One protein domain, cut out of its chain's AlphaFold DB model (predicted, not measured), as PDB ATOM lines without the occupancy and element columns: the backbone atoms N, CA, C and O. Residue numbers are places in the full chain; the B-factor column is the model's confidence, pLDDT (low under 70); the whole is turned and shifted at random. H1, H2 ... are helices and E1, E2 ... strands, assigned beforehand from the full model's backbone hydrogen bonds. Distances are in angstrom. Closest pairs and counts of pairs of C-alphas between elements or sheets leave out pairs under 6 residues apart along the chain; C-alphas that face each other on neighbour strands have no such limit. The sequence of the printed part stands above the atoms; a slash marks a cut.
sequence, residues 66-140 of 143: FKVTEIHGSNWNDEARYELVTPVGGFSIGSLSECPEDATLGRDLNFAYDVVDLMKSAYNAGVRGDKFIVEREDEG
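Overview. This is residues 66 to 140 of the 143 residues of an uncharacterized protein of Bacillus pseudomycoides (UniProt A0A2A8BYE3). A four-stranded sheet has the long helix H2 slantwise over one face, near where E1 begins, while a loop with short H1 swings clear of the sheet. The 75 printed residues hold E1 E2 E3 H1 H2 E4 in turn, class mixed; the mixed sheet's order is E3 E2 E1 E4. It is loose, radius of gyration of the C-alphas 14.9 A, spanning 45 by 30 by 10 A.

Arrangement. E1, residues 66 to 74, E2, 80 to 86, and E3, 89 to 94, form a meander, two antiparallel hairpins in a row; N 71 and O 83, 2.8 A, and N 91 and O 84, 3.0 A, are within hydrogen-bond range. H1, 100 to 104, is not on the sheet. H2, 111 to 128, is on it, height 8.3 A; the closest C-alphas to E3 are Phe 91 and Phe 111, 6.3 A. E4, 131 to 138, is parallel to E1, with N 68 and O 133 at 2.8 A.

Along the chain. E1 begins at C-alpha 66 (143.470, 153.112, -289.222) and is 26.3 A long; H2 is 25.8 A; E4 ends at C-alpha 138 (162.597, 159.890, -286.954).

Size, cuts and confidence. The printed part has no cut; pLDDT is under 70 at residues 96 to 108, 110 to 111 and 139 to 140.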
ATOM      1  N   PHE A  66     142.791 152.873-287.957       87.94
ATOM      2  CA  PHE A  66     143.470 153.112-289.222       87.94
ATOM      3  C   PHE A  66     144.781 153.827-288.902       87.94
ATOM      4  O   PHE A  66     144.836 155.057-288.830       87.94
ATOM      5  N   LYS A  67     145.811 153.030-288.622       89.44
ATOM      6  CA  LYS A  67     147.138 153.504-288.235       89.44
ATOM      7  C   LYS A  67     148.020 153.716-289.463       89.44
ATOM      8  O   LYS A  67     148.128 152.832-290.310       89.44
ATOM      9  N   VAL A  68     148.639 154.886-289.528       89.75
ATOM     10  CA  VAL A  68     149.603 155.297-290.547       89.75
ATOM     11  C   VAL A  68     150.910 155.645-289.844       89.75
ATOM     12  O   VAL A  68     150.881 156.391-288.867       89.75
ATOM     13  N   THR A  69     152.032 155.126-290.336       89.38
ATOM     14  CA  THR A  69     153.365 155.464-289.821       89.38
ATOM     15  C   THR A  69     154.113 156.274-290.874       89.38
ATOM     16  O   THR A  69     154.284 155.811-292.003       89.38
ATOM     17  N   GLU A  70     154.509 157.492-290.509       88.50
ATOM     18  CA  GLU A  70     155.426 158.345-291.264       88.50
ATOM     19  C   GLU A  70     156.841 158.111-290.726       88.50
ATOM     20  O   GLU A  70     157.086 158.320-289.537       88.50
ATOM     21  N   ILE A  71     157.768 157.691-291.582       87.56
ATOM     22  CA  ILE A  71     159.175 157.502-291.224       87.56
ATOM     23  C   ILE A  71     159.989 158.552-291.973       87.56
ATOM     24  O   ILE A  71     160.010 158.574-293.210       87.56
ATOM     25  N   HIS A  72     160.639 159.436-291.225       84.62
ATOM     26  CA  HIS A  72     161.576 160.424-291.741       84.62
ATOM     27  C   HIS A  72     162.991 159.965-291.412       84.62
ATOM     28  O   HIS A  72     163.297 159.655-290.268       84.62
ATOM     29  N   GLY A  73     163.865 159.920-292.410       82.31
ATOM     30  CA  GLY A  73     165.222 159.433-292.205       82.31
ATOM     31  C   GLY A  73     166.198 159.966-293.230       82.31
ATOM     32  O   GLY A  73     165.851 160.763-294.109       82.31
ATOM     33  N   SER A  74     167.427 159.483-293.117       80.25
ATOM     34  CA  SER A  74     168.460 159.692-294.124       80.25
ATOM     35  C   SER A  74     168.838 158.352-294.744       80.25
ATOM     36  O   SER A  74     168.853 157.323-294.069       80.25
ATOM     37  N   ASN A  75     169.114 158.337-296.045       73.50
ATOM     38  CA  ASN A  75     169.714 157.170-296.684       73.50
ATOM     39  C   ASN A  75     171.208 157.048-296.314       73.50
ATOM     40  O   ASN A  75     171.754 157.867-295.578       73.50
ATOM     41  N   TRP A  76     171.903 156.043-296.851       70.00
ATOM     42  CA  TRP A  76     173.334 155.826-296.577       70.00
ATOM     43  C   TRP A  76     174.261 156.928-297.130       70.00
ATOM     44  O   TRP A  76     175.458 156.897-296.850       70.00
ATOM     45  N   ASN A  77     173.714 157.890-297.881       73.19
ATOM     46  CA  ASN A  77     174.392 159.088-298.382       73.19
ATOM     47  C   ASN A  77     174.041 160.361-297.584       73.19
ATOM     48  O   ASN A  77     174.333 161.460-298.054       73.19
ATOM     49  N   ASP A  78     173.415 160.237-296.408       77.94
ATOM     50  CA  ASP A  78     172.921 161.362-295.595       77.94
ATOM     51  C   ASP A  78     171.881 162.245-296.324       77.94
ATOM     52  O   ASP A  78     171.721 163.435-296.041       77.94
ATOM     53  N   GLU A  79     171.152 161.679-297.290       78.81
ATOM     54  CA  GLU A  79     170.109 162.380-298.039       78.81
ATOM     55  C   GLU A  79     168.715 162.007-297.542       78.81
ATOM     56  O   GLU A  79     168.445 160.866-297.170       78.81
ATOM     57  N   ALA A  80     167.796 162.971-297.603       80.31
ATOM     58  CA  ALA A  80     166.449 162.805-297.080       80.31
ATOM     59  C   ALA A  80     165.700 161.623-297.723       80.31
ATOM     60  O   ALA A  80     165.599 161.504-298.953       80.31
ATOM     61  N   ARG A  81     165.104 160.802-296.860       82.69
ATOM     62  CA  ARG A  81     164.184 159.713-297.178       82.69
ATOM     63  C   ARG A  81     162.885 159.907-296.398       82.69
ATOM     64  O   ARG A  81     162.888 160.336-295.248       82.69
ATOM     65  N   TYR A  82     161.777 159.575-297.045       83.25
ATOM     66  CA  TYR A  82     160.443 159.535-296.465       83.25
ATOM     67  C   TYR A  82     159.785 158.202-296.796       83.25
ATOM     68  O   TYR A  82     159.752 157.799-297.960       83.25
ATOM     69  N   GLU A  83     159.211 157.546-295.800       86.38
ATOM     70  CA  GLU A  83     158.425 156.335-295.981       86.38
ATOM     71  C   GLU A  83     157.066 156.464-295.300       86.38
ATOM     72  O   GLU A  83     156.939 157.000-294.201       86.38
ATOM     73  N   LEU A  84     156.033 155.987-295.991       86.69
ATOM     74  CA  LEU A  84     154.670 155.937-295.492       86.69
ATOM     75  C   LEU A  84     154.207 154.488-295.455       86.69
ATOM     76  O   LEU A  84     154.089 153.855-296.505       86.69
ATOM     77  N   VAL A  85     153.863 153.999-294.267       86.81
ATOM     78  CA  VAL A  85     153.299 152.660-294.068       86.81
ATOM     79  C   VAL A  85     151.826 152.779-293.691       86.81
ATOM     80  O   VAL A  85     151.462 153.503-292.765       86.81
ATOM     81  N   THR A  86     150.955 152.061-294.406       86.00
ATOM     82  CA  THR A  86     149.509 151.999-294.134       86.00
ATOM     83  C   THR A  86     149.020 150.546-294.065       86.00
ATOM     84  O   THR A  86     149.721 149.637-294.517       86.00
ATOM     85  N   PRO A  87     147.788 150.281-293.584       81.00
ATOM     86  CA  PRO A  87     147.264 148.916-293.471       81.00
ATOM     87  C   PRO A  87     147.083 148.177-294.807       81.00
ATOM     88  O   PRO A  87     146.865 146.968-294.808       81.00
ATOM     89  N   VAL A  88     147.110 148.892-295.938       82.69
ATOM     90  CA  VAL A  88     146.891 148.332-297.286       82.69
ATOM     91  C   VAL A  88     148.119 148.430-298.189       82.69
ATOM     92  O   VAL A  88     148.022 148.134-299.373       82.69
ATOM     93  N   GLY A  89     149.265 148.833-297.639       81.56
ATOM     94  CA  GLY A  89     150.499 149.044-298.392       81.56
ATOM     95  C   GLY A  89     151.193 150.342-297.996       81.56
ATOM     96  O   GLY A  89     150.729 151.073-297.120       81.56
ATOM     97  N   GLY A  90     152.309 150.637-298.639       82.44
ATOM     98  CA  GLY A  90     153.112 151.810-298.337       82.44
ATOM     99  C   GLY A  90     153.981 152.210-299.512       82.44
ATOM    100  O   GLY A  90     154.051 151.499-300.514       82.44
ATOM    101  N   PHE A  91     154.635 153.356-299.396       82.56
ATOM    102  CA  PHE A  91     155.605 153.800-300.385       82.56
ATOM    103  C   PHE A  91     156.787 154.478-299.703       82.56
ATOM    104  O   PHE A  91     156.648 155.073-298.638       82.56
ATOM    105  N   SER A  92     157.941 154.420-300.361       80.69
ATOM    106  CA  SER A  92     159.167 155.087-299.937       80.69
ATOM    107  C   SER A  92     159.646 156.022-301.044       80.69
ATOM    108  O   SER A  92     159.613 155.689-302.234       80.69
ATOM    109  N   ILE A  93     160.043 157.229-300.659       78.94
ATOM    110  CA  ILE A  93     160.591 158.260-301.531       78.94
ATOM    111  C   ILE A  93     161.910 158.708-300.916       78.94
ATOM    112  O   ILE A  93     161.941 159.247-299.817       78.94
ATOM    113  N   GLY A  94     162.996 158.525-301.655       76.06
ATOM    114  CA  GLY A  94     164.322 159.000-301.281       76.06
ATOM    115  C   GLY A  94     165.074 159.531-302.491       76.06
ATOM    116  O   GLY A  94     164.599 159.441-303.632       76.06
ATOM    117  N   SER A  95     166.236 160.113-302.221       70.75
ATOM    118  CA  SER A  95     167.170 160.523-303.263       70.75
ATOM    119  C   SER A  95     167.704 159.315-304.048       70.75
ATOM    120  O   SER A  95     167.846 158.219-303.516       70.75
ATOM    121  N   LEU A  96     167.986 159.526-305.338       67.25
ATOM    122  CA  LEU A  96     168.476 158.509-306.283       67.25
ATOM    123  C   LEU A  96     169.971 158.683-306.596       67.25
ATOM    124  O   LEU A  96     170.462 158.150-307.589       67.25
ATOM    125  N   SER A  97     170.697 159.458-305.783       64.75
ATOM    126  CA  SER A  97     172.146 159.674-305.945       64.75
ATOM    127  C   SER A  97     172.951 158.364-305.905       64.75
ATOM    128  O   SER A  97     174.060 158.295-306.431       64.75
ATOM    129  N   GLU A  98     172.357 157.331-305.309       59.38
ATOM    130  CA  GLU A  98     172.879 155.985-305.093       59.38
ATOM    131  C   GLU A  98     173.119 155.203-306.392       59.38
ATOM    132  O   GLU A  98     174.087 154.449-306.476       59.38
ATOM    133  N   CYS A  99     172.276 155.417-307.411       59.62
ATOM    134  CA  CYS A  99     172.347 154.749-308.711       59.62
ATOM    135  C   CYS A  99     171.979 155.738-309.833       59.62
ATOM    136  O   CYS A  99     170.804 155.906-310.164       59.62
ATOM    137  N   PRO A 100     172.965 156.383-310.483       59.53
ATOM    138  CA  PRO A 100     172.712 157.229-311.650       59.53
ATOM    139  C   PRO A 100     172.050 156.454-312.805       59.53
ATOM    140  O   PRO A 100     171.313 157.041-313.604       59.53
ATOM    141  N   GLU A 101     172.263 155.134-312.887       56.03
ATOM    142  CA  GLU A 101     171.503 154.249-313.772       56.03
ATOM    143  C   GLU A 101     169.995 154.247-313.461       56.03
ATOM    144  O   GLU A 101     169.206 154.275-314.399       56.03
ATOM    145  N   ASP A 102     169.566 154.321-312.197       56.75
ATOM    146  CA  ASP A 102     168.142 154.387-311.803       56.75
ATOM    147  C   ASP A 102     167.526 155.776-312.036       56.75
ATOM    148  O   ASP A 102     166.308 155.931-312.139       56.75
ATOM    149  N   ALA A 103     168.361 156.811-312.170       58.97
ATOM    150  CA  ALA A 103     167.926 158.133-312.618       58.97
ATOM    151  C   ALA A 103     167.721 158.202-314.147       58.97
ATOM    152  O   ALA A 103     167.061 159.121-314.641       58.97
ATOM    153  N   THR A 104     168.291 157.253-314.904       54.19
ATOM    154  CA  THR A 104     168.283 157.232-316.379       54.19
ATOM    155  C   THR A 104     167.453 156.088-316.977       54.19
ATOM    156  O   THR A 104     166.893 156.249-318.064       54.19
ATOM    157  N   LEU A 105     167.298 154.970-316.266       55.00
ATOM    158  CA  LEU A 105     166.317 153.917-316.519       55.00
ATOM    159  C   LEU A 105     165.024 154.303-315.794       55.00
ATOM    160  O   LEU A 105     165.031 154.566-314.600       55.00
ATOM    161  N   GLY A 106     163.920 154.423-316.535       55.97
ATOM    162  CA  GLY A 106     162.664 154.976-316.020       55.97
ATOM    163  C   GLY A 106     162.249 154.378-314.673       55.97
ATOM    164  O   GLY A 106     162.186 153.161-314.524       55.97
ATOM    165  N   ARG A 107     161.954 155.259-313.710       59.00
ATOM    166  CA  ARG A 107     161.539 154.900-312.352       59.00
ATOM    167  C   ARG A 107     160.372 153.915-312.383       59.00
ATOM    168  O   ARG A 107     159.384 154.151-313.083       59.00
ATOM    169  N   ASP A 108     160.456 152.871-311.562       63.81
ATOM    170  CA  ASP A 108     159.293 152.048-311.264       63.81
ATOM    171  C   ASP A 108     158.305 152.872-310.413       63.81
ATOM    172  O   ASP A 108     158.451 153.034-309.201       63.81
ATOM    173  N   LEU A 109     157.321 153.467-311.087       70.88
ATOM    174  CA  LEU A 109     156.224 154.218-310.478       70.88
ATOM    175  C   LEU A 109     155.039 153.310-310.128       70.88
ATOM    176  O   LEU A 109     153.924 153.811-309.993       70.88
ATOM    177  N   ASN A 110     155.238 151.995-309.988       69.50
ATOM    178  CA  ASN A 110     154.146 151.072-309.684       69.50
ATOM    179  C   ASN A 110     153.396 151.441-308.394       69.50
ATOM    180  O   ASN A 110     152.181 151.278-308.346       69.50
ATOM    181  N   PHE A 111     154.066 152.069-307.418       69.75
ATOM    182  CA  PHE A 111     153.422 152.606-306.210       69.75
ATOM    183  C   PHE A 111     152.301 153.623-306.511       69.75
ATOM    184  O   PHE A 111     151.390 153.806-305.707       69.75
ATOM    185  N   ALA A 112     152.331 154.299-307.667       71.69
ATOM    186  CA  ALA A 112     151.277 155.223-308.080       71.69
ATOM    187  C   ALA A 112     149.953 154.498-308.378       71.69
ATOM    188  O   ALA A 112     148.887 155.104-308.251       71.69
ATOM    189  N   TYR A 113     150.001 153.210-308.744       73.56
ATOM    190  CA  TYR A 113     148.800 152.393-308.921       73.56
ATOM    191  C   TYR A 113     148.138 152.050-307.578       73.56
ATOM    192  O   TYR A 113     146.911 151.985-307.515       73.56
ATOM    193  N   ASP A 114     148.915 151.954-306.496       76.38
ATOM    194  CA  ASP A 114     148.415 151.620-305.155       76.38
ATOM    195  C   ASP A 114     147.725 152.810-304.458       76.38
ATOM    196  O   ASP A 114     146.966 152.635-303.501       76.38
ATOM    197  N   VAL A 115     147.914 154.038-304.963       82.00
ATOM    198  CA  VAL A 115     147.301 155.261-304.405       82.00
ATOM    199  C   VAL A 115     145.773 155.174-304.391       82.00
ATOM    200  O   VAL A 115     145.132 155.630-303.443       82.00
ATOM    201  N   VAL A 116     145.164 154.581-305.423       83.38
ATOM    202  CA  VAL A 116     143.700 154.444-305.494       83.38
ATOM    203  C   VAL A 116     143.185 153.526-304.385       83.38
ATOM    204  O   VAL A 116     142.184 153.844-303.738       83.38
ATOM    205  N   ASP A 117     143.883 152.422-304.128       83.19
ATOM    206  CA  ASP A 117     143.508 151.464-303.089       83.19
ATOM    207  C   ASP A 117     143.736 152.034-301.684       83.19
ATOM    208  O   ASP A 117     142.884 151.862-300.805       83.19
ATOM    209  N   LEU A 118     144.800 152.819-301.500       85.25
ATOM    210  CA  LEU A 118     145.065 153.567-300.271       85.25
ATOM    211  C   LEU A 118     143.939 154.564-299.956       85.25
ATOM    212  O   LEU A 118     143.370 154.538-298.862       85.25
ATOM    213  N   MET A 119     143.537 155.379-300.937       86.56
ATOM    214  CA  MET A 119     142.439 156.345-300.780       86.56
ATOM    215  C   MET A 119     141.097 155.657-300.510       86.56
ATOM    216  O   MET A 119     140.312 156.104-299.668       86.56
ATOM    217  N   LYS A 120     140.831 154.537-301.189       85.50
ATOM    218  CA  LYS A 120     139.617 153.739-300.984       85.50
ATOM    219  C   LYS A 120     139.575 153.122-299.586       85.50
ATOM    220  O   LYS A 120     138.508 153.082-298.970       85.50
ATOM    221  N   SER A 121     140.712 152.660-299.073       85.56
ATOM    222  CA  SER A 121     140.821 152.108-297.721       85.56
ATOM    223  C   SER A 121     140.564 153.169-296.650       85.56
ATOM    224  O   SER A 121     139.726 152.953-295.771       85.56
ATOM    225  N   ALA A 122     141.182 154.346-296.787       87.31
ATOM    226  CA  ALA A 122     140.965 155.482-295.891       87.31
ATOM    227  C   ALA A 122     139.497 155.946-295.886       87.31
ATOM    228  O   ALA A 122     138.915 156.162-294.822       87.31
ATOM    229  N   TYR A 123     138.858 156.025-297.059       85.75
ATOM    230  CA  TYR A 123     137.431 156.350-297.163       85.75
ATOM    231  C   TYR A 123     136.554 155.329-296.426       85.75
ATOM    232  O   TYR A 123     135.684 155.706-295.643       85.75
ATOM    233  N   ASN A 124     136.801 154.031-296.630       83.06
ATOM    234  CA  ASN A 124     136.033 152.976-295.968       83.06
ATOM    235  C   ASN A 124     136.225 152.980-294.444       83.06
ATOM    236  O   ASN A 124     135.263 152.734-293.719       83.06
ATOM    237  N   ALA A 125     137.437 153.266-293.962       83.62
ATOM    238  CA  ALA A 125     137.715 153.444-292.538       83.62
ATOM    239  C   ALA A 125     136.925 154.630-291.959       83.62
ATOM    240  O   ALA A 125     136.255 154.489-290.936       83.62
ATOM    241  N   GLY A 126     136.894 155.759-292.676       81.88
ATOM    242  CA  GLY A 126     136.083 156.923-292.311       81.88
ATOM    243  C   GLY A 126     134.579 156.631-292.266       81.88
ATOM    244  O   GLY A 126     133.905 157.041-291.326       81.88
ATOM    245  N   VAL A 127     134.050 155.866-293.229       80.81
ATOM    246  CA  VAL A 127     132.634 155.444-293.245       80.81
ATOM    247  C   VAL A 127     132.293 154.532-292.061       80.81
ATOM    248  O   VAL A 127     131.187 154.619-291.531       80.81
ATOM    249  N   ARG A 128     133.226 153.675-291.623       79.00
ATOM    250  CA  ARG A 128     133.049 152.824-290.431       79.00
ATOM    251  C   ARG A 128     133.158 153.590-289.109       79.00
ATOM    252  O   ARG A 128     132.652 153.105-288.102       79.00
ATOM    253  N   GLY A 129     133.789 154.765-289.113       80.00
ATOM    254  CA  GLY A 129     134.092 155.527-287.901       80.00
ATOM    255  C   GLY A 129     135.375 155.079-287.195       80.00
ATOM    256  O   GLY A 129     135.513 155.329-286.000       80.00
ATOM    257  N   ASP A 130     136.291 154.422-287.914       84.69
ATOM    258  CA  ASP A 130     137.595 153.993-287.398       84.69
ATOM    259  C   ASP A 130     138.414 155.198-286.891       84.69
ATOM    260  O   ASP A 130     138.333 156.310-287.425       84.69
ATOM    261  N   LYS A 131     139.239 154.983-285.862       85.81
ATOM    262  CA  LYS A 131     140.151 156.015-285.353       85.81
ATOM    263  C   LYS A 131     141.324 156.175-286.313       85.81
ATOM    264  O   LYS A 131     142.044 155.215-286.569       85.81
ATOM    265  N   PHE A 132     141.544 157.391-286.799       88.94
ATOM    266  CA  PHE A 132     142.721 157.722-287.597       88.94
ATOM    267  C   PHE A 132     143.906 158.028-286.676       88.94
ATOM    268  O   PHE A 132     143.832 158.958-285.870       88.94
ATOM    269  N   ILE A 133     144.973 157.236-286.777       89.88
ATOM    270  CA  ILE A 133     146.180 157.364-285.950       89.88
ATOM    271  C   ILE A 133     147.368 157.617-286.869       89.88
ATOM    272  O   ILE A 133     147.550 156.898-287.848       89.88
ATOM    273  N   VAL A 134     148.173 158.622-286.533       90.31
ATOM    274  CA  VAL A 134     149.428 158.928-287.220       90.31
ATOM    275  C   VAL A 134     150.559 158.789-286.216       90.31
ATOM    276  O   VAL A 134     150.565 159.480-285.196       90.31
ATOM    277  N   GLU A 135     151.493 157.896-286.505       90.75
ATOM    278  CA  GLU A 135     152.757 157.775-285.789       90.75
ATOM    279  C   GLU A 135     153.880 158.343-286.643       90.75
ATOM    280  O   GLU A 135     153.851 158.237-287.868       90.75
ATOM    281  N   ARG A 136     154.849 158.968-285.981       86.75
ATOM    282  CA  ARG A 136     156.030 159.530-286.624       86.75
ATOM    283  C   ARG A 136     157.259 158.902-286.006       86.75
ATOM    284  O   ARG A 136     157.393 158.927-284.783       86.75
ATOM    285  N   GLU A 137     158.112 158.356-286.854       85.50
ATOM    286  CA  GLU A 137     159.414 157.811-286.497       85.50
ATOM    287  C   GLU A 137     160.480 158.661-287.197       85.50
ATOM    288  O   GLU A 137     160.446 158.821-288.417       85.50
ATOM    289  N   ASP A 138     161.401 159.237-286.425       74.12
ATOM    290  CA  ASP A 138     162.597 159.890-286.954       74.12
ATOM    291  C   ASP A 138     163.766 158.890-286.831       74.12
ATOM    292  O   ASP A 138     164.203 158.569-285.723       74.12
ATOM    293  N   GLU A 139     164.277 158.375-287.954       62.19
ATOM    294  CA  GLU A 139     165.513 157.577-288.011       62.19
ATOM    295  C   GLU A 139     166.712 158.514-287.758       62.19
ATOM    296  O   GLU A 139     167.398 158.944-288.689       62.19
ATOM    297  N   GLY A 140     166.925 158.910-286.497       54.75
ATOM    298  CA  GLY A 140     167.980 159.863-286.136       54.75
ATOM    299  C   GLY A 140     168.260 160.103-284.646       54.75
ATOM    300  O   GLY A 140     169.187 160.851-284.350       54.75
TER     301      GLY A 140